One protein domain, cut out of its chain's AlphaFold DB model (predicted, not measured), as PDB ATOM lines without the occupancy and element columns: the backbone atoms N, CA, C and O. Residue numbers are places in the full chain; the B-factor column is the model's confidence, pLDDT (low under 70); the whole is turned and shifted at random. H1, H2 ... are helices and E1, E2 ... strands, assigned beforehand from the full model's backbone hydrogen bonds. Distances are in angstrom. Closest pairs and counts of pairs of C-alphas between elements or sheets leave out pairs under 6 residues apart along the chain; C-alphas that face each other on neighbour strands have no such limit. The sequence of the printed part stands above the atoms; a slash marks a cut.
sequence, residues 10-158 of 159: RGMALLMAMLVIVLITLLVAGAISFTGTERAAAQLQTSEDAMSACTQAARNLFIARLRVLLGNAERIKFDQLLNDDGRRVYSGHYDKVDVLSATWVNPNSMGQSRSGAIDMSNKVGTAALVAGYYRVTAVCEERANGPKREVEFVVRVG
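AT A GLANCE: This is residues 10 to 158 of the 159 residues of an uncharacterized protein of Aggregicoccus edonensis (UniProt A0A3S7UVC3). A strongly twisted, branched antiparallel sheet of five strands curls round one end of a very long helix, H1, whose residues 10 to 46 stick out of this small head as a free arm. The arm makes the length of the whole. The 149 printed residues, with two named helices and five named strands in the order H1 E1 E2 E3 H2 E4 E5, are of mixed class. The shape is extended, with a radius of gyration of the C-alphas of 25.4 A and spans of 92 by 39 by 24 A.

HOW THE PARTS SIT: Begin at E4, residues 132 to 141, which has three antiparallel neighbours. On one side of it is E5, residues 148 to 157, its hairpin partner, where N 134 and O 155 are 2.9 A apart, within hydrogen-bond range. On the other side are E2, residues 88 to 91, with N 139 and O 90 at 2.8 A, and E3, residues 102 to 105, with N 103 and O 135 at 2.9 A. E1, residues 79 to 81, forms a hairpin with E2, with N 80 and O 89 at 2.9 A. The sheet curls round residues 50 to 66 of H1, residues 10 to 68; the closest C-alphas of H1 and E4 are those of Cys 54 and Cys 140, 6.1 A apart. H2, residues 107 to 110, only grazes the sheet and is apart from H1. In H1 every O i to N i+4 pair is within hydrogen-bond range; H2 is too short for such a pair.

IN THESE COORDINATES: Find C-alpha 10 at (71.516, 59.031, -10.503); from there H1 runs 87.3 A to C-alpha 68 at (-3.218, 20.794, 13.323). E1, E2, E3 and H2 are 7.1, 10.3, 9.4 and 5.2 A long. E4 runs 28.1 A, and E5 26.9 A to C-alpha 157 at (6.216, 22.703, 23.600).

THE WHOLE: The two C-alphas farthest apart, of Arg 10 and Leu 129, are 91.9 A apart. The printed part has no cut. The link from H2 to E4, 21 residues, is long. Look for pLDDT under 70 at residues 10, 71, 97 to 98 and 110 to 130.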
ATOM      1  N   ARG A  10      72.363  60.057  -9.879       65.88
ATOM      2  CA  ARG A  10      71.516  59.031 -10.503       65.88
ATOM      3  C   ARG A  10      71.427  57.737  -9.681       65.88
ATOM      4  O   ARG A  10      70.386  57.093  -9.705       65.88
ATOM      5  N   GLY A  11      72.467  57.382  -8.918       70.94
ATOM      6  CA  GLY A  11      72.463  56.179  -8.072       70.94
ATOM      7  C   GLY A  11      71.527  56.293  -6.862       70.94
ATOM      8  O   GLY A  11      70.814  55.349  -6.535       70.94
ATOM      9  N   MET A  12      71.463  57.479  -6.252       79.06
ATOM     10  CA  MET A  12      70.535  57.783  -5.151       79.06
ATOM     11  C   MET A  12      69.070  57.795  -5.608       79.06
ATOM     12  O   MET A  12      68.203  57.289  -4.900       79.06
ATOM     13  N   ALA A  13      68.788  58.317  -6.807       82.81
ATOM     14  CA  ALA A  13      67.432  58.333  -7.358       82.81
ATOM     15  C   ALA A  13      66.886  56.917  -7.619       82.81
ATOM     16  O   ALA A  13      65.730  56.637  -7.304       82.81
ATOM     17  N   LEU A  14      67.723  56.009  -8.136       85.62
ATOM     18  CA  LEU A  14      67.337  54.611  -8.361       85.62
ATOM     19  C   LEU A  14      67.075  53.860  -7.046       85.62
ATOM     20  O   LEU A  14      66.113  53.096  -6.968       85.62
ATOM     21  N   LEU A  15      67.870  54.112  -6.001       88.56
ATOM     22  CA  LEU A  15      67.651  53.525  -4.673       88.56
ATOM     23  C   LEU A  15      66.340  53.996  -4.039       88.56
ATOM     24  O   LEU A  15      65.579  53.178  -3.528       88.56
ATOM     25  N   MET A  16      66.044  55.296  -4.117       89.12
ATOM     26  CA  MET A  16      64.783  55.838  -3.604       89.12
ATOM     27  C   MET A  16      63.575  55.264  -4.350       89.12
ATOM     28  O   MET A  16      62.600  54.865  -3.717       89.12
ATOM     29  N   ALA A  17      63.648  55.154  -5.679       91.31
ATOM     30  CA  ALA A  17      62.581  54.553  -6.476       91.31
ATOM     31  C   ALA A  17      62.346  53.078  -6.106       91.31
ATOM     32  O   ALA A  17      61.199  52.666  -5.930       91.31
ATOM     33  N   MET A  18      63.414  52.294  -5.926       91.62
ATOM     34  CA  MET A  18      63.302  50.899  -5.494       91.62
ATOM     35  C   MET A  18      62.630  50.792  -4.122       91.62
ATOM     36  O   MET A  18      61.734  49.972  -3.940       91.62
ATOM     37  N   LEU A  19      63.020  51.646  -3.174       94.00
ATOM     38  CA  LEU A  19      62.459  51.651  -1.825       94.00
ATOM     39  C   LEU A  19      60.957  51.963  -1.848       94.00
ATOM     40  O   LEU A  19      60.171  51.271  -1.203       94.00
ATOM     41  N   VAL A  20      60.543  52.945  -2.651       95.38
ATOM     42  CA  VAL A  20      59.127  53.291  -2.840       95.38
ATOM     43  C   VAL A  20      58.341  52.120  -3.436       95.38
ATOM     44  O   VAL A  20      57.268  51.792  -2.936       95.38
ATOM     45  N   ILE A  21      58.878  51.441  -4.454       94.69
ATOM     46  CA  ILE A  21      58.223  50.272  -5.062       94.69
ATOM     47  C   ILE A  21      58.068  49.137  -4.038       94.69
ATOM     48  O   ILE A  21      56.999  48.530  -3.941       94.69
ATOM     49  N   VAL A  22      59.098  48.871  -3.232       95.56
ATOM     50  CA  VAL A  22      59.038  47.855  -2.170       95.56
ATOM     51  C   VAL A  22      57.971  48.207  -1.129       95.56
ATOM     52  O   VAL A  22      57.172  47.354  -0.754       95.56
ATOM     53  N   LEU A  23      57.884  49.468  -0.702       96.12
ATOM     54  CA  LEU A  23      56.850  49.886   0.247       96.12
ATOM     55  C   LEU A  23      55.438  49.737  -0.329       96.12
ATOM     56  O   LEU A  23      54.557  49.203   0.342       96.12
ATOM     57  N   ILE A  24      55.222  50.157  -1.577       95.69
ATOM     58  CA  ILE A  24      53.910  50.042  -2.228       95.69
ATOM     59  C   ILE A  24      53.507  48.569  -2.371       95.69
ATOM     60  O   ILE A  24      52.372  48.215  -2.067       95.69
ATOM     61  N   THR A  25      54.427  47.694  -2.782       95.38
ATOM     62  CA  THR A  25      54.133  46.256  -2.923       95.38
ATOM     63  C   THR A  25      53.782  45.600  -1.587       95.38
ATOM     64  O   THR A  25      52.822  44.830  -1.532       95.38
ATOM     65  N   LEU A  26      54.472  45.956  -0.497       93.50
ATOM     66  CA  LEU A  26      54.131  45.489   0.850       93.50
ATOM     67  C   LEU A  26      52.748  45.979   1.302       93.50
ATOM     68  O   LEU A  26      51.974  45.194   1.851       93.50
ATOM     69  N   LEU A  27      52.403  47.241   1.031       93.62
ATOM     70  CA  LEU A  27      51.080  47.787   1.352       93.62
ATOM     71  C   LEU A  27      49.963  47.073   0.582       93.62
ATOM     72  O   LEU A  27      48.947  46.708   1.172       93.62
ATOM     73  N   VAL A  28      50.158  46.820  -0.716       93.62
ATOM     74  CA  VAL A  28      49.187  46.093  -1.547       93.62
ATOM     75  C   VAL A  28      49.009  44.656  -1.051       93.62
ATOM     76  O   VAL A  28      47.876  44.199  -0.903       93.62
ATOM     77  N   ALA A  29      50.100  43.952  -0.734       89.88
ATOM     78  CA  ALA A  29      50.033  42.594  -0.197       89.88
ATOM     79  C   ALA A  29      49.299  42.535   1.155       89.88
ATOM     80  O   ALA A  29      48.476  41.642   1.378       89.88
ATOM     81  N   GLY A  30      49.544  43.513   2.036       88.50
ATOM     82  CA  GLY A  30      48.829  43.656   3.304       88.50
ATOM     83  C   GLY A  30      47.330  43.893   3.109       88.50
ATOM     84  O   GLY A  30      46.516  43.209   3.729       88.50
ATOM     85  N   ALA A  31      46.955  44.791   2.192       86.62
ATOM     86  CA  ALA A  31      45.557  45.085   1.881       86.62
ATOM     87  C   ALA A  31      44.810  43.864   1.314       86.62
ATOM     88  O   ALA A  31      43.709  43.554   1.767       86.62
ATOM     89  N   ILE A  32      45.422  43.123   0.379       88.38
ATOM     90  CA  ILE A  32      44.838  41.894  -0.186       88.38
ATOM     91  C   ILE A  32      44.624  40.845   0.910       88.38
ATOM     92  O   ILE A  32      43.564  40.223   0.969       88.38
ATOM     93  N   SER A  33      45.611  40.670   1.793       81.56
ATOM     94  CA  SER A  33      45.533  39.706   2.896       81.56
ATOM     95  C   SER A  33      44.402  40.059   3.864       81.56
ATOM     96  O   SER A  33      43.594  39.196   4.205       81.56
ATOM     97  N   PHE A  34      44.283  41.337   4.230       81.50
ATOM     98  CA  PHE A  34      43.215  41.840   5.094       81.50
ATOM     99  C   PHE A  34      41.825  41.628   4.471       81.50
ATOM    100  O   PHE A  34      40.954  41.008   5.082       81.50
ATOM    101  N   THR A  35      41.640  42.021   3.205       81.62
ATOM    102  CA  THR A  35      40.376  41.794   2.480       81.62
ATOM    103  C   THR A  35      40.035  40.304   2.360       81.62
ATOM    104  O   THR A  35      38.867  39.924   2.439       81.62
ATOM    105  N   GLY A  36      41.037  39.437   2.183       76.31
ATOM    106  CA  GLY A  36      40.844  37.987   2.155       76.31
ATOM    107  C   GLY A  36      40.299  37.442   3.478       76.31
ATOM    108  O   GLY A  36      39.346  36.662   3.473       76.31
ATOM    109  N   THR A  37      40.852  37.896   4.608       78.12
ATOM    110  CA  THR A  37      40.405  37.463   5.941       78.12
ATOM    111  C   THR A  37      38.982  37.910   6.264       78.12
ATOM    112  O   THR A  37      38.189  37.107   6.757       78.12
ATOM    113  N   GLU A  38      38.609  39.143   5.916       77.44
ATOM    114  CA  GLU A  38      37.247  39.643   6.137       77.44
ATOM    115  C   GLU A  38      36.217  38.913   5.274       77.44
ATOM    116  O   GLU A  38      35.125  38.593   5.740       77.44
ATOM    117  N   ARG A  39      36.568  38.580   4.025       74.12
ATOM    118  CA  ARG A  39      35.690  37.788   3.153       74.12
ATOM    119  C   ARG A  39      35.446  36.389   3.703       74.12
ATOM    120  O   ARG A  39      34.310  35.923   3.656       74.12
ATOM    121  N   ALA A  40      36.478  35.735   4.232       75.12
ATOM    122  CA  ALA A  40      36.325  34.428   4.865       75.12
ATOM    123  C   ALA A  40      35.418  34.512   6.105       75.12
ATOM    124  O   ALA A  40      34.510  33.697   6.258       75.12
ATOM    125  N   ALA A  41      35.598  35.539   6.941       74.19
ATOM    126  CA  ALA A  41      34.740  35.773   8.101       74.19
ATOM    127  C   ALA A  41      33.277  36.044   7.698       74.19
ATOM    128  O   ALA A  41      32.361  35.466   8.275       74.19
ATOM    129  N   ALA A  42      33.046  36.854   6.661       76.31
ATOM    130  CA  ALA A  42      31.704  37.144   6.158       76.31
ATOM    131  C   ALA A  42      31.006  35.898   5.583       76.31
ATOM    132  O   ALA A  42      29.807  35.700   5.783       76.31
ATOM    133  N   GLN A  43      31.743  35.025   4.893       78.88
ATOM    134  CA  GLN A  43      31.198  33.756   4.400       78.88
ATOM    135  C   GLN A  43      30.795  32.820   5.543       78.88
ATOM    136  O   GLN A  43      29.750  32.177   5.467       78.88
ATOM    137  N   LEU A  44      31.584  32.765   6.616       75.69
ATOM    138  CA  LEU A  44      31.225  31.986   7.798       75.69
ATOM    139  C   LEU A  44      29.967  32.554   8.464       75.69
ATOM    140  O   LEU A  44      29.007  31.806   8.648       75.69
ATOM    141  N   GLN A  45      29.927  33.869   8.697       82.50
ATOM    142  CA  GLN A  45      28.788  34.552   9.317       82.50
ATOM    143  C   GLN A  45      27.488  34.341   8.535       82.50
ATOM    144  O   GLN A  45      26.478  33.927   9.094       82.50
ATOM    145  N   THR A  46      27.513  34.560   7.218       81.88
ATOM    146  CA  THR A  46      26.326  34.359   6.366       81.88
ATOM    147  C   THR A  46      25.822  32.920   6.418       81.88
ATOM    148  O   THR A  46      24.616  32.678   6.393       81.88
ATOM    149  N   SER A  47      26.735  31.956   6.538       77.62
ATOM    150  CA  SER A  47      26.379  30.549   6.660       77.62
ATOM    151  C   SER A  47      25.733  30.210   8.009       77.62
ATOM    152  O   SER A  47      24.835  29.368   8.059       77.62
ATOM    153  N   GLU A  48      26.151  30.874   9.088       80.50
ATOM    154  CA  GLU A  48      25.539  30.749  10.414       80.50
ATOM    155  C   GLU A  48      24.147  31.388  10.440       80.50
ATOM    156  O   GLU A  48      23.183  30.750  10.874       80.50
ATOM    157  N   ASP A  49      24.012  32.593   9.882       83.75
ATOM    158  CA  ASP A  49      22.737  33.307   9.775       83.75
ATOM    159  C   ASP A  49      21.718  32.503   8.951       83.75
ATOM    160  O   ASP A  49      20.546  32.383   9.325       83.75
ATOM    161  N   ALA A  50      22.165  31.881   7.854       80.19
ATOM    162  CA  ALA A  50      21.330  31.018   7.023       80.19
ATOM    163  C   ALA A  50      20.830  29.778   7.782       80.19
ATOM    164  O   ALA A  50      19.658  29.405   7.644       80.19
ATOM    165  N   MET A  51      21.682  29.154   8.604       80.31
ATOM    166  CA  MET A  51      21.285  28.018   9.442       80.31
ATOM    167  C   MET A  51      20.296  28.448  10.524       80.31
ATOM    168  O   MET A  51      19.253  27.813  10.675       80.31
ATOM    169  N   SER A  52      20.563  29.556  11.217       85.75
ATOM    170  CA  SER A  52      19.656  30.114  12.225       85.75
ATOM    171  C   SER A  52      18.267  30.389  11.637       85.75
ATOM    172  O   SER A  52      17.263  29.861  12.123       85.75
ATOM    173  N   ALA A  53      18.205  31.093  10.503       85.94
ATOM    174  CA  ALA A  53      16.953  31.380   9.810       85.94
ATOM    175  C   ALA A  53      16.199  30.102   9.411       85.94
ATOM    176  O   ALA A  53      14.977  30.016   9.568       85.94
ATOM    177  N   CYS A  54      16.916  29.083   8.929       86.38
ATOM    178  CA  CYS A  54      16.294  27.813   8.590       86.38
ATOM    179  C   CYS A  54      15.743  27.079   9.820       86.38
ATOM    180  O   CYS A  54      14.605  26.613   9.786       86.38
ATOM    181  N   THR A  55      16.503  27.004  10.918       87.88
ATOM    182  CA  THR A  55      16.027  26.360  12.155       87.88
ATOM    183  C   THR A  55      14.766  27.038  12.678       87.88
ATOM    184  O   THR A  55      13.818  26.365  13.082       87.88
ATOM    185  N   GLN A  56      14.698  28.367  12.594       88.25
ATOM    186  CA  GLN A  56      13.530  29.128  13.013       88.25
ATOM    187  C   GLN A  56      12.322  28.882  12.097       88.25
ATOM    188  O   GLN A  56      11.205  28.702  12.589       88.25
ATOM    189  N   ALA A  57      12.532  28.794  10.780       88.50
ATOM    190  CA  ALA A  57      11.482  28.419   9.833       88.50
ATOM    191  C   ALA A  57      10.968  26.989  10.082       88.50
ATOM    192  O   ALA A  57       9.759  26.781  10.204       88.50
ATOM    193  N   ALA A  58      11.872  26.016  10.239       88.81
ATOM    194  CA  ALA A  58      11.541  24.625  10.548       88.81
ATOM    195  C   ALA A  58      10.746  24.510  11.854       88.81
ATOM    196  O   ALA A  58       9.725  23.825  11.918       88.81
ATOM    197  N   ARG A  59      11.162  25.240  12.892       87.00
ATOM    198  CA  ARG A  59      10.469  25.302  14.179       87.00
ATOM    199  C   ARG A  59       9.046  25.833  14.042       87.00
ATOM    200  O   ARG A  59       8.118  25.239  14.591       87.00
ATOM    201  N   ASN A  60       8.860  26.925  13.307       87.50
ATOM    202  CA  ASN A  60       7.538  27.507  13.083       87.50
ATOM    203  C   ASN A  60       6.622  26.538  12.318       87.50
ATOM    204  O   ASN A  60       5.462  26.369  12.697       87.50
ATOM    205  N   LEU A  61       7.149  25.851  11.298       87.81
ATOM    206  CA  LEU A  61       6.418  24.827  10.545       87.81
ATOM    207  C   LEU A  61       6.042  23.626  11.420       87.81
ATOM    208  O   LEU A  61       4.901  23.162  11.365       87.81
ATOM    209  N   PHE A  62       6.965  23.157  12.261       86.56
ATOM    210  CA  PHE A  62       6.712  22.087  13.220       86.56
ATOM    211  C   PHE A  62       5.572  22.456  14.175       86.56
ATOM    212  O   PHE A  62       4.597  21.717  14.276       86.56
ATOM    213  N   ILE A  63       5.638  23.627  14.818       84.38
ATOM    214  CA  ILE A  63       4.605  24.089  15.761       84.38
ATOM    215  C   ILE A  63       3.254  24.266  15.058       84.38
ATOM    216  O   ILE A  63       2.217  23.889  15.607       84.38
ATOM    217  N   ALA A  64       3.252  24.807  13.837       83.62
ATOM    218  CA  ALA A  64       2.040  24.965  13.042       83.62
ATOM    219  C   ALA A  64       1.376  23.610  12.749       83.62
ATOM    220  O   ALA A  64       0.178  23.451  12.984       83.62
ATOM    221  N   ARG A  65       2.144  22.601  12.316       84.88
ATOM    222  CA  ARG A  65       1.607  21.254  12.051       84.88
ATOM    223  C   ARG A  65       1.231  20.501  13.322       84.88
ATOM    224  O   ARG A  65       0.246  19.770  13.323       84.88
ATOM    225  N   LEU A  66       1.953  20.722  14.415       82.00
ATOM    226  CA  LEU A  66       1.659  20.130  15.716       82.00
ATOM    227  C   LEU A  66       0.303  20.584  16.269       82.00
ATOM    228  O   LEU A  66      -0.424  19.772  16.840       82.00
ATOM    229  N   ARG A  67      -0.065  21.853  16.039       77.62
ATOM    230  CA  ARG A  67      -1.410  22.376  16.339       77.62
ATOM    231  C   ARG A  67      -2.494  21.674  15.520       77.62
ATOM    232  O   ARG A  67      -3.528  21.324  16.076       77.62
ATOM    233  N   VAL A  68      -2.251  21.444  14.229       78.75
ATOM    234  CA  VAL A  68      -3.218  20.794  13.323       78.75
ATOM    235  C   VAL A  68      -3.407  19.310  13.657       78.75
ATOM    236  O   VAL A  68      -4.528  18.815  13.640       78.75
ATOM    237  N   LEU A  69      -2.330  18.598  13.996       75.50
ATOM    238  CA  LEU A  69      -2.355  17.155  14.270       75.50
ATOM    239  C   LEU A  69      -2.687  16.795  15.727       75.50
ATOM    240  O   LEU A  69      -2.512  15.637  16.124       75.50
ATOM    241  N   LEU A  70      -3.149  17.772  16.517       71.06
ATOM    242  CA  LEU A  70      -3.598  17.603  17.905       71.06
ATOM    243  C   LEU A  70      -2.587  16.851  18.793       71.06
ATOM    244  O   LEU A  70      -2.972  16.069  19.657       71.06
ATOM    245  N   GLY A  71      -1.287  17.077  18.583       67.44
ATOM    246  CA  GLY A  71      -0.232  16.498  19.423       67.44
ATOM    247  C   GLY A  71       0.429  15.216  18.930       67.44
ATOM    248  O   GLY A  71       1.339  14.731  19.594       67.44
ATOM    249  N   ASN A  72       0.068  14.692  17.756       75.25
ATOM    250  CA  ASN A  72       0.789  13.562  17.155       75.25
ATOM    251  C   ASN A  72       2.119  14.017  16.527       75.25
ATOM    252  O   ASN A  72       2.264  14.045  15.303       75.25
ATOM    253  N   ALA A  73       3.083  14.398  17.369       73.75
ATOM    254  CA  ALA A  73       4.371  14.949  16.945       73.75
ATOM    255  C   ALA A  73       5.156  13.996  16.034       73.75
ATOM    256  O   ALA A  73       5.729  14.419  15.034       73.75
ATOM    257  N   GLU A  74       5.090  12.698  16.328       72.62
ATOM    258  CA  GLU A  74       5.768  11.635  15.581       72.62
ATOM    259  C   GLU A  74       5.226  11.434  14.165       72.62
ATOM    260  O   GLU A  74       5.809  10.679  13.406       72.62
ATOM    261  N   ARG A  75       4.115  12.077  13.783       78.69
ATOM    262  CA  ARG A  75       3.566  12.028  12.415       78.69
ATOM    263  C   ARG A  75       3.795  13.321  11.640       78.69
ATOM    264  O   ARG A  75       3.339  13.443  10.504       78.69
ATOM    265  N   ILE A  76       4.474  14.296  12.241       81.50
ATOM    266  CA  ILE A  76       4.729  15.574  11.589       81.50
ATOM    267  C   ILE A  76       5.819  15.387  10.548       81.50
ATOM    268  O   ILE A  76       6.980  15.119  10.851       81.50
ATOM    269  N   LYS A  77       5.410  15.598   9.307       87.00
ATOM    270  CA  LYS A  77       6.276  15.848   8.165       87.00
ATOM    271  C   LYS A  77       5.994  17.254   7.685       87.00
ATOM    272  O   LYS A  77       4.848  17.688   7.795       87.00
ATOM    273  N   PHE A  78       6.978  17.969   7.174       86.06
ATOM    274  CA  PHE A  78       6.763  19.241   6.498       86.06
ATOM    275  C   PHE A  78       7.689  19.370   5.314       86.06
ATOM    276  O   PHE A  78       8.757  18.778   5.264       86.06
ATOM    277  N   ASP A  79       7.235  20.155   4.357       88.56
ATOM    278  CA  ASP A  79       7.933  20.380   3.120       88.56
ATOM    279  C   ASP A  79       7.418  21.701   2.562       88.56
ATOM    280  O   ASP A  79       6.239  21.817   2.224       88.56
ATOM    281  N   GLN A  80       8.263  22.725   2.608       88.12
ATOM    282  CA  GLN A  80       7.862  24.091   2.328       88.12
ATOM    283  C   GLN A  80       8.935  24.806   1.517       88.12
ATOM    284  O   GLN A  80      10.098  24.871   1.920       88.12
ATOM    285  N   LEU A  81       8.519  25.406   0.402       87.75
ATOM    286  CA  LEU A  81       9.304  26.420  -0.291       87.75
ATOM    287  C   LEU A  81       9.213  27.724   0.515       87.75
ATOM    288  O   LEU A  81       8.110  28.175   0.832       87.75
ATOM    289  N   LEU A  82      10.357  28.291   0.886       83.00
ATOM    290  CA  LEU A  82      10.435  29.554   1.619       83.00
ATOM    291  C   LEU A  82      10.328  30.734   0.656       83.00
ATOM    292  O   LEU A  82       9.606  31.682   0.949       83.00
ATOM    293  N   ASN A  83      11.017  30.654  -0.486       82.00
ATOM    294  CA  ASN A  83      11.122  31.732  -1.467       82.00
ATOM    295  C   ASN A  83      11.111  31.165  -2.897       82.00
ATOM    296  O   ASN A  83      11.482  30.006  -3.104       82.00
ATOM    297  N   ASP A  84      10.820  32.019  -3.880       81.06
ATOM    298  CA  ASP A  84      10.836  31.682  -5.315       81.06
ATOM    299  C   ASP A  84      12.228  31.282  -5.841       81.06
ATOM    300  O   ASP A  84      12.333  30.546  -6.819       81.06
ATOM    301  N   ASP A  85      13.302  31.658  -5.134       76.75
ATOM    302  CA  ASP A  85      14.690  31.242  -5.417       76.75
ATOM    303  C   ASP A  85      14.943  29.732  -5.196       76.75
ATOM    304  O   ASP A  85      16.061  29.225  -5.347       76.75
ATOM    305  N   GLY A  86      13.912  28.986  -4.792       79.50
ATOM    306  CA  GLY A  86      13.989  27.552  -4.541       79.50
ATOM    307  C   GLY A  86      14.573  27.203  -3.174       79.50
ATOM    308  O   GLY A  86      14.981  26.062  -2.959       79.50
ATOM    309  N   ARG A  87      14.614  28.164  -2.243       85.75
ATOM    310  CA  ARG A  87      14.913  27.883  -0.834       85.75
ATOM    311  C   ARG A  87      13.822  27.006  -0.261       85.75
ATOM    312  O   ARG A  87      12.649  27.364  -0.338       85.75
ATOM    313  N   ARG A  88      14.194  25.890   0.350       88.12
ATOM    314  CA  ARG A  88      13.233  24.900   0.833       88.12
ATOM    315  C   ARG A  88      13.633  24.379   2.198       88.12
ATOM    316  O   ARG A  88      14.814  24.214   2.491       88.12
ATOM    317  N   VAL A  89      12.634  24.114   3.025       89.38
ATOM    318  CA  VAL A  89      12.800  23.460   4.318       89.38
ATOM    319  C   VAL A  89      11.866  22.270   4.361       89.38
ATOM    320  O   VAL A  89      10.659  22.413   4.163       89.38
ATOM    321  N   TYR A  90      12.427  21.095   4.611       89.06
ATOM    322  CA  TYR A  90      11.666  19.858   4.691       89.06
ATOM    323  C   TYR A  90      12.129  18.982   5.849       89.06
ATOM    324  O   TYR A  90      13.266  19.066   6.303       89.06
ATOM    325  N   SER A  91      11.231  18.145   6.347       86.31
ATOM    326  CA  SER A  91      11.523  17.142   7.361       86.31
ATOM    327  C   SER A  91      12.265  15.969   6.737       86.31
ATOM    328  O   SER A  91      11.818  15.415   5.727       86.31
ATOM    329  N   GLY A  92      13.395  15.584   7.315       83.38
ATOM    330  CA  GLY A  92      14.223  14.527   6.755       83.38
ATOM    331  C   GLY A  92      15.641  14.529   7.297       83.38
ATOM    332  O   GLY A  92      15.989  15.342   8.149       83.38
ATOM    333  N   HIS A  93      16.436  13.635   6.728       82.00
ATOM    334  CA  HIS A  93      17.889  13.616   6.822       82.00
ATOM    335  C   HIS A  93      18.491  13.966   5.462       82.00
ATOM    336  O   HIS A  93      17.804  13.933   4.435       82.00
ATOM    337  N   TYR A  94      19.784  14.274   5.433       74.12
ATOM    338  CA  TYR A  94      20.498  14.575   4.191       74.12
ATOM    339  C   TYR A  94      20.322  13.489   3.104       74.12
ATOM    340  O   TYR A  94      20.219  13.808   1.918       74.12
ATOM    341  N   ASP A  95      20.256  12.215   3.503       75.31
ATOM    342  CA  ASP A  95      20.116  11.038   2.635       75.31
ATOM    343  C   ASP A  95      18.656  10.606   2.399       75.31
ATOM    344  O   ASP A  95      18.373   9.872   1.449       75.31
ATOM    345  N   LYS A  96      17.721  11.050   3.246       72.94
ATOM    346  CA  LYS A  96      16.318  10.617   3.233       72.94
ATOM    347  C   LYS A  96      15.376  11.801   3.404       72.94
ATOM    348  O   LYS A  96      15.235  12.365   4.486       72.94
ATOM    349  N   VAL A  97      14.675  12.129   2.327       68.31
ATOM    350  CA  VAL A  97      13.641  13.170   2.308       68.31
ATOM    351  C   VAL A  97      12.331  12.610   2.874       68.31
ATOM    352  O   VAL A  97      12.052  11.422   2.724       68.31
ATOM    353  N   ASP A  98      11.523  13.466   3.503       66.38
ATOM    354  CA  ASP A  98      10.184  13.135   4.010       66.38
ATOM    355  C   ASP A  98      10.179  12.077   5.134       66.38
ATOM    356  O   ASP A  98       9.262  11.263   5.277       66.38
ATOM    357  N   VAL A  99      11.220  12.083   5.969       70.69
ATOM    358  CA  VAL A  99      11.249  11.299   7.212       70.69
ATOM    359  C   VAL A  99      10.498  12.062   8.302       70.69
ATOM    360  O   VAL A  99      10.372  13.287   8.253       70.69
ATOM    361  N   LEU A 100       9.954  11.322   9.271       71.44
ATOM    362  CA  LEU A 100       9.308  11.887  10.452       71.44
ATOM    363  C   LEU A 100      10.220  12.932  11.090       71.44
ATOM    364  O   LEU A 100      11.360  12.641  11.439       71.44
ATOM    365  N   SER A 101       9.706  14.153  11.212       71.12
ATOM    366  CA  SER A 101      10.532  15.290  11.594       71.12
ATOM    367  C   SER A 101      10.852  15.308  13.073       71.12
ATOM    368  O   SER A 101      11.781  16.003  13.456       71.12
ATOM    369  N   ALA A 102      10.063  14.637  13.912       80.00
ATOM    370  CA  ALA A 102      10.129  14.847  15.346       80.00
ATOM    371  C   ALA A 102      10.020  13.564  16.158       80.00
ATOM    372  O   ALA A 102       9.169  12.712  15.908       80.00
ATOM    373  N   THR A 103      10.846  13.493  17.196       83.12
ATOM    374  CA  THR A 103      10.832  12.434  18.207       83.12
ATOM    375  C   THR A 103      10.641  13.041  19.587       83.12
ATOM    376  O   THR A 103      11.213  14.094  19.892       83.12
ATOM    377  N   TRP A 104       9.851  12.382  20.431       81.56
ATOM    378  CA  TRP A 104       9.726  12.771  21.830       81.56
ATOM    379  C   TRP A 104      11.043  12.525  22.574       81.56
ATOM    380  O   TRP A 104      11.700  11.501  22.391       81.56
ATOM    381  N   VAL A 105      11.429  13.470  23.428       82.12
ATOM    382  CA  VAL A 105      12.640  13.391  24.245       82.12
ATOM    383  C   VAL A 105      12.253  13.344  25.711       82.12
ATOM    384  O   VAL A 105      11.449  14.150  26.183       82.12
ATOM    385  N   ASN A 106      12.890  12.430  26.446       77.12
ATOM    386  CA  ASN A 106      12.695  12.328  27.881       77.12
ATOM    387  C   ASN A 106      13.117  13.640  28.571       77.12
ATOM    388  O   ASN A 106      14.272  14.052  28.462       77.12
ATOM    389  N   PRO A 107      12.224  14.305  29.318       71.94
ATOM    390  CA  PRO A 107      12.567  15.548  29.998       71.94
ATOM    391  C   PRO A 107      13.722  15.408  31.004       71.94
ATOM    392  O   PRO A 107      14.483  16.355  31.197       71.94
ATOM    393  N   ASN A 108      13.906  14.224  31.602       73.19
ATOM    394  CA  ASN A 108      14.974  13.962  32.569       73.19
ATOM    395  C   ASN A 108      16.369  13.978  31.927       73.19
ATOM    396  O   ASN A 108      17.336  14.329  32.597       73.19
ATOM    397  N   SER A 109      16.484  13.666  30.630       71.94
ATOM    398  CA  SER A 109      17.758  13.777  29.904       71.94
ATOM    399  C   SER A 109      18.099  15.213  29.495       71.94
ATOM    400  O   SER A 109      19.196  15.458  29.011       71.94
ATOM    401  N   MET A 110      17.179  16.164  29.692       67.19
ATOM    402  CA  MET A 110      17.337  17.574  29.309       67.19
ATOM    403  C   MET A 110      17.612  18.498  30.508       67.19
ATOM    404  O   MET A 110      17.544  19.715  30.362       67.19
ATOM    405  N   GLY A 111      17.900  17.944  31.695       60.19
ATOM    406  CA  GLY A 111      18.159  18.739  32.901       60.19
ATOM    407  C   GLY A 111      16.922  19.521  33.347       60.19
ATOM    408  O   GLY A 111      16.949  20.747  33.436       60.19
ATOM    409  N   GLN A 112      15.812  18.811  33.566       53.38
ATOM    410  CA  GLN A 112      14.498  19.391  33.837       53.38
ATOM    411  C   GLN A 112      14.506  20.280  35.098       53.38
ATOM    412  O   GLN A 112      14.323  19.817  36.221       53.38
ATOM    413  N   SER A 113      14.681  21.589  34.919       52.62
ATOM    414  CA  SER A 113      14.391  22.580  35.953       52.62
ATOM    415  C   SER A 113      13.056  23.242  35.637       52.62
ATOM    416  O   SER A 113      12.830  23.703  34.516       52.62
ATOM    417  N   ARG A 114      12.164  23.334  36.633       54.94
ATOM    418  CA  ARG A 114      10.873  24.050  36.519       54.94
ATOM    419  C   ARG A 114      11.044  25.533  36.133       54.94
ATOM    420  O   ARG A 114      10.081  26.161  35.715       54.94
ATOM    421  N   SER A 115      12.273  26.054  36.226       57.12
ATOM    422  CA  SER A 115      12.715  27.408  35.870       57.12
ATOM    423  C   SER A 115      13.530  27.481  34.558       57.12
ATOM    424  O   SER A 115      14.210  28.476  34.314       57.12
ATOM    425  N   GLY A 116      13.540  26.436  33.723       59.84
ATOM    426  CA  GLY A 116      14.250  26.472  32.438       59.84
ATOM    427  C   GLY A 116      13.670  27.518  31.475       59.84
ATOM    428  O   GLY A 116      12.482  27.825  31.559       59.84
ATOM    429  N   ALA A 117      14.492  28.041  30.555       59.34
ATOM    430  CA  ALA A 117      14.083  29.042  29.568       59.34
ATOM    431  C   ALA A 117      12.792  28.620  28.839       59.34
ATOM    432  O   ALA A 117      12.707  27.529  28.267       59.34
ATOM    433  N   ILE A 118      11.771  29.478  28.902       62.50
ATOM    434  CA  ILE A 118      10.461  29.254  28.286       62.50
ATOM    435  C   ILE A 118      10.354  30.178  27.081       62.50
ATOM    436  O   ILE A 118      10.467  31.393  27.226       62.50
ATOM    437  N   ASP A 119      10.085  29.616  25.906       63.19
ATOM    438  CA  ASP A 119       9.778  30.414  24.725       63.19
ATOM    439  C   ASP A 119       8.261  30.541  24.556       63.19
ATOM    440  O   ASP A 119       7.548  29.557  24.339       63.19
ATOM    441  N   MET A 120       7.760  31.773  24.651       62.78
ATOM    442  CA  MET A 120       6.334  32.073  24.517       62.78
ATOM    443  C   MET A 120       5.787  31.753  23.118       62.78
ATOM    444  O   MET A 120       4.591  31.492  22.989       62.78
ATOM    445  N   SER A 121       6.646  31.691  22.097       64.38
ATOM    446  CA  SER A 121       6.296  31.296  20.725       64.38
ATOM    447  C   SER A 121       5.906  29.815  20.626       64.38
ATOM    448  O   SER A 121       5.190  29.423  19.708       64.38
ATOM    449  N   ASN A 122       6.310  28.993  21.605       61.28
ATOM    450  CA  ASN A 122       5.966  27.567  21.677       61.28
ATOM    451  C   ASN A 122       4.667  27.286  22.440       61.28
ATOM    452  O   ASN A 122       4.337  26.121  22.690       61.28
ATOM    453  N   LYS A 123       3.918  28.320  22.837       67.19
ATOM    454  CA  LYS A 123       2.610  28.123  23.461       67.19
ATOM    455  C   LYS A 123       1.644  27.535  22.435       67.19
ATOM    456  O   LYS A 123       1.291  28.157  21.430       67.19
ATOM    457  N   VAL A 124       1.206  26.313  22.704       63.38
ATOM    458  CA  VAL A 124       0.116  25.638  22.002       63.38
ATOM    459  C   VAL A 124      -1.070  25.670  22.965       63.38
ATOM    460  O   VAL A 124      -0.970  25.158  24.077       63.38
ATOM    461  N   GLY A 125      -2.132  26.397  22.607       57.88
ATOM    462  CA  GLY A 125      -3.263  26.662  23.504       57.88
ATOM    463  C   GLY A 125      -3.900  25.382  24.057       57.88
ATOM    464  O   GLY A 125      -4.086  24.423  23.316       57.88
ATOM    465  N   THR A 126      -4.185  25.391  25.367       50.12
ATOM    466  CA  THR A 126      -5.054  24.471  26.142       50.12
ATOM    467  C   THR A 126      -5.062  22.979  25.777       50.12
ATOM    468  O   THR A 126      -6.079  22.316  25.947       50.12
ATOM    469  N   ALA A 127      -3.942  22.403  25.343       52.88
ATOM    470  CA  ALA A 127      -3.821  20.958  25.180       52.88
ATOM    471  C   ALA A 127      -2.570  20.454  25.907       52.88
ATOM    472  O   ALA A 127      -1.477  20.398  25.347       52.88
ATOM    473  N   ALA A 128      -2.749  20.050  27.170       55.31
ATOM    474  CA  ALA A 128      -1.731  19.367  27.975       55.31
ATOM    475  C   ALA A 128      -1.160  18.109  27.285       55.31
ATOM    476  O   ALA A 128      -0.043  17.699  27.575       55.31
ATOM    477  N   LEU A 129      -1.900  17.547  26.321       58.50
ATOM    478  CA  LEU A 129      -1.522  16.389  25.504       58.50
ATOM    479  C   LEU A 129      -0.284  16.612  24.626       58.50
ATOM    480  O   LEU A 129       0.312  15.648  24.163       58.50
ATOM    481  N   VAL A 130       0.095  17.867  24.381       68.62
ATOM    482  CA  VAL A 130       1.171  18.221  23.446       68.62
ATOM    483  C   VAL A 130       2.417  18.735  24.171       68.62
ATOM    484  O   VAL A 130       3.457  18.947  23.549       68.62
ATOM    485  N   ALA A 131       2.330  18.937  25.488       73.12
ATOM    486  CA  ALA A 131       3.414  19.504  26.273       73.12
ATOM    487  C   ALA A 131       4.573  18.503  26.425       73.12
ATOM    488  O   ALA A 131       4.377  17.368  26.852       73.12
ATOM    489  N   GLY A 132       5.792  18.911  26.076       78.19
ATOM    490  CA  GLY A 132       6.953  18.025  26.098       78.19
ATOM    491  C   GLY A 132       8.170  18.590  25.378       78.19
ATOM    492  O   GLY A 132       8.124  19.673  24.794       78.19
ATOM    493  N   TYR A 133       9.272  17.848  25.435       82.75
ATOM    494  CA  TYR A 133      10.475  18.136  24.661       82.75
ATOM    495  C   TYR A 133      10.447  17.294  23.390       82.75
ATOM    496  O   TYR A 133      10.299  16.076  23.453       82.75
ATOM    497  N   TYR A 134      10.608  17.946  22.244       84.44
ATOM    498  CA  TYR A 134      10.655  17.292  20.944       84.44
ATOM    499  C   TYR A 134      11.965  17.629  20.264       84.44
ATOM    500  O   TYR A 134      12.316  18.799  20.129       84.44
ATOM    501  N   ARG A 135      12.685  16.602  19.838       87.06
ATOM    502  CA  ARG A 135      13.841  16.726  18.957       87.06
ATOM    503  C   ARG A 135      13.316  16.743  17.537       87.06
ATOM    504  O   ARG A 135      12.618  15.809  17.157       87.06
ATOM    505  N   VAL A 136      13.601  17.823  16.823       87.56
ATOM    506  CA  VAL A 136      13.141  18.080  15.464       87.56
ATOM    507  C   VAL A 136      14.345  18.070  14.532       87.56
ATOM    508  O   VAL A 136      15.305  18.805  14.763       87.56
ATOM    509  N   THR A 137      14.261  17.273  13.473       89.31
ATOM    510  CA  THR A 137      15.246  17.201  12.397       89.31
ATOM    511  C   THR A 137      14.637  17.759  11.119       89.31
ATOM    512  O   THR A 137      13.528  17.384  10.712       89.31
ATOM    513  N   ALA A 138      15.359  18.686  10.498       90.19
ATOM    514  CA  ALA A 138      14.977  19.328   9.255       90.19
ATOM    515  C   ALA A 138      16.184  19.465   8.331       90.19
ATOM    516  O   ALA A 138      17.320  19.599   8.777       90.19
ATOM    517  N   VAL A 139      15.923  19.495   7.032       90.44
ATOM    518  CA  VAL A 139      16.918  19.785   6.009       90.44
ATOM    519  C   VAL A 139      16.589  21.122   5.366       90.44
ATOM    520  O   VAL A 139      15.458  21.389   4.955       90.44
ATOM    521  N   CYS A 140      17.616  21.954   5.292       89.06
ATOM    522  CA  CYS A 140      17.623  23.269   4.690       89.06
ATOM    523  C   CYS A 140      18.287  23.177   3.326       89.06
ATOM    524  O   CYS A 140      19.456  22.804   3.229       89.06
ATOM    525  N   GLU A 141      17.567  23.554   2.284       88.25
ATOM    526  CA  GLU A 141      18.096  23.688   0.936       88.25
ATOM    527  C   GLU A 141      18.161  25.175   0.580       88.25
ATOM    528  O   GLU A 141      17.156  25.887   0.613       88.25
ATOM    529  N   GLU A 142      19.371  25.664   0.304       83.94
ATOM    530  CA  GLU A 142      19.656  27.098   0.148       83.94
ATOM    531  C   GLU A 142      19.197  27.674  -1.202       83.94
ATOM    532  O   GLU A 142      18.986  28.875  -1.333       83.94
ATOM    533  N   ARG A 143      19.024  26.823  -2.210       83.94
ATOM    534  CA  ARG A 143      18.467  27.133  -3.536       83.94
ATOM    535  C   ARG A 143      18.084  25.826  -4.210       83.94
ATOM    536  O   ARG A 143      18.606  24.788  -3.810       83.94
ATOM    537  N   ALA A 144      17.279  25.868  -5.269       82.56
ATOM    538  CA  ALA A 144      16.914  24.656  -6.003       82.56
ATOM    539  C   ALA A 144      18.161  23.855  -6.442       82.56
ATOM    540  O   ALA A 144      19.036  24.381  -7.138       82.56
ATOM    541  N   ASN A 145      18.238  22.588  -6.024       81.44
ATOM    542  CA  ASN A 145      19.374  21.679  -6.224       81.44
ATOM    543  C   ASN A 145      20.710  22.220  -5.681       81.44
ATOM    544  O   ASN A 145      21.787  21.919  -6.202       81.44
ATOM    545  N   GLY A 146      20.641  23.073  -4.664       81.19
ATOM    546  CA  GLY A 146      21.783  23.701  -4.019       81.19
ATOM    547  C   GLY A 146      22.360  22.888  -2.859       81.19
ATOM    548  O   GLY A 146      21.979  21.737  -2.630       81.19
ATOM    549  N   PRO A 147      23.285  23.498  -2.097       84.00
ATOM    550  CA  PRO A 147      23.775  22.936  -0.849       84.00
ATOM    551  C   PRO A 147      22.620  22.624   0.106       84.00
ATOM    552  O   PRO A 147      21.721  23.445   0.313       84.00
ATOM    553  N   LYS A 148      22.680  21.430   0.696       86.88
ATOM    554  CA  LYS A 148      21.736  20.956   1.707       86.88
ATOM    555  C   LYS A 148      22.439  20.879   3.049       86.88
ATOM    556  O   LYS A 148      23.576  20.412   3.120       86.88
ATOM    557  N   ARG A 149      21.764  21.320   4.105       86.75
ATOM    558  CA  ARG A 149      22.259  21.243   5.480       86.75
ATOM    559  C   ARG A 149      21.193  20.639   6.366       86.75
ATOM    560  O   ARG A 149      20.052  21.085   6.344       86.75
ATOM    561  N   GLU A 150      21.577  19.632   7.127       87.56
ATOM    562  CA  GLU A 150      20.719  19.057   8.150       87.56
ATOM    563  C   GLU A 150      20.872  19.859   9.439       87.56
ATOM    564  O   GLU A 150      21.984  20.208   9.839       87.56
ATOM    565  N   VAL A 151      19.747  20.176  10.068       87.44
ATOM    566  CA  VAL A 151      19.693  20.849  11.357       87.44
ATOM    567  C   VAL A 151      18.834  20.033  12.307       87.44
ATOM    568  O   VAL A 151      17.719  19.621  11.981       87.44
ATOM    569  N   GLU A 152      19.363  19.825  13.503       87.19
ATOM    570  CA  GLU A 152      18.676  19.143  14.585       87.19
ATOM    571  C   GLU A 152      18.587  20.084  15.782       87.19
ATOM    572  O   GLU A 152      19.584  20.659  16.222       87.19
ATOM    573  N   PHE A 153      17.381  20.267  16.309       86.00
ATOM    574  CA  PHE A 153      17.147  21.142  17.449       86.00
ATOM    575  C   PHE A 153      16.060  20.585  18.360       86.00
ATOM    576  O   PHE A 153      15.195  19.819  17.942       86.00
ATOM    577  N   VAL A 154      16.091  20.981  19.632       86.00
ATOM    578  CA  VAL A 154      15.079  20.573  20.612       86.00
ATOM    579  C   VAL A 154      14.124  21.728  20.884       86.00
ATOM    580  O   VAL A 154      14.541  22.843  21.188       86.00
ATOM    581  N   VAL A 155      12.825  21.447  20.814       82.44
ATOM    582  CA  VAL A 155      11.746  22.388  21.110       82.44
ATOM    583  C   VAL A 155      10.988  21.902  22.334       82.44
ATOM    584  O   VAL A 155      10.432  20.805  22.339       82.44
ATOM    585  N   ARG A 156      10.910  22.745  23.367       82.25
ATOM    586  CA  ARG A 156       9.949  22.563  24.458       82.25
ATOM    587  C   ARG A 156       8.609  23.152  24.037       82.25
ATOM    588  O   ARG A 156       8.509  24.364  23.854       82.25
ATOM    589  N   VAL A 157       7.597  22.308  23.893       78.75
ATOM    590  CA  VAL A 157       6.216  22.703  23.600       78.75
ATOM    591  C   VAL A 157       5.402  22.640  24.887       78.75
ATOM    592  O   VAL A 157       5.611  21.748  25.705       78.75
ATOM    593  N   GLY A 158       4.474  23.579  25.065       70.88
ATOM    594  CA  GLY A 158       3.663  23.684  26.280       70.88
ATOM    595  C   GLY A 158       4.323  24.519  27.385       70.88
ATOM    596  O   GLY A 158       5.539  24.724  27.394       70.88
TER     597      GLY A 158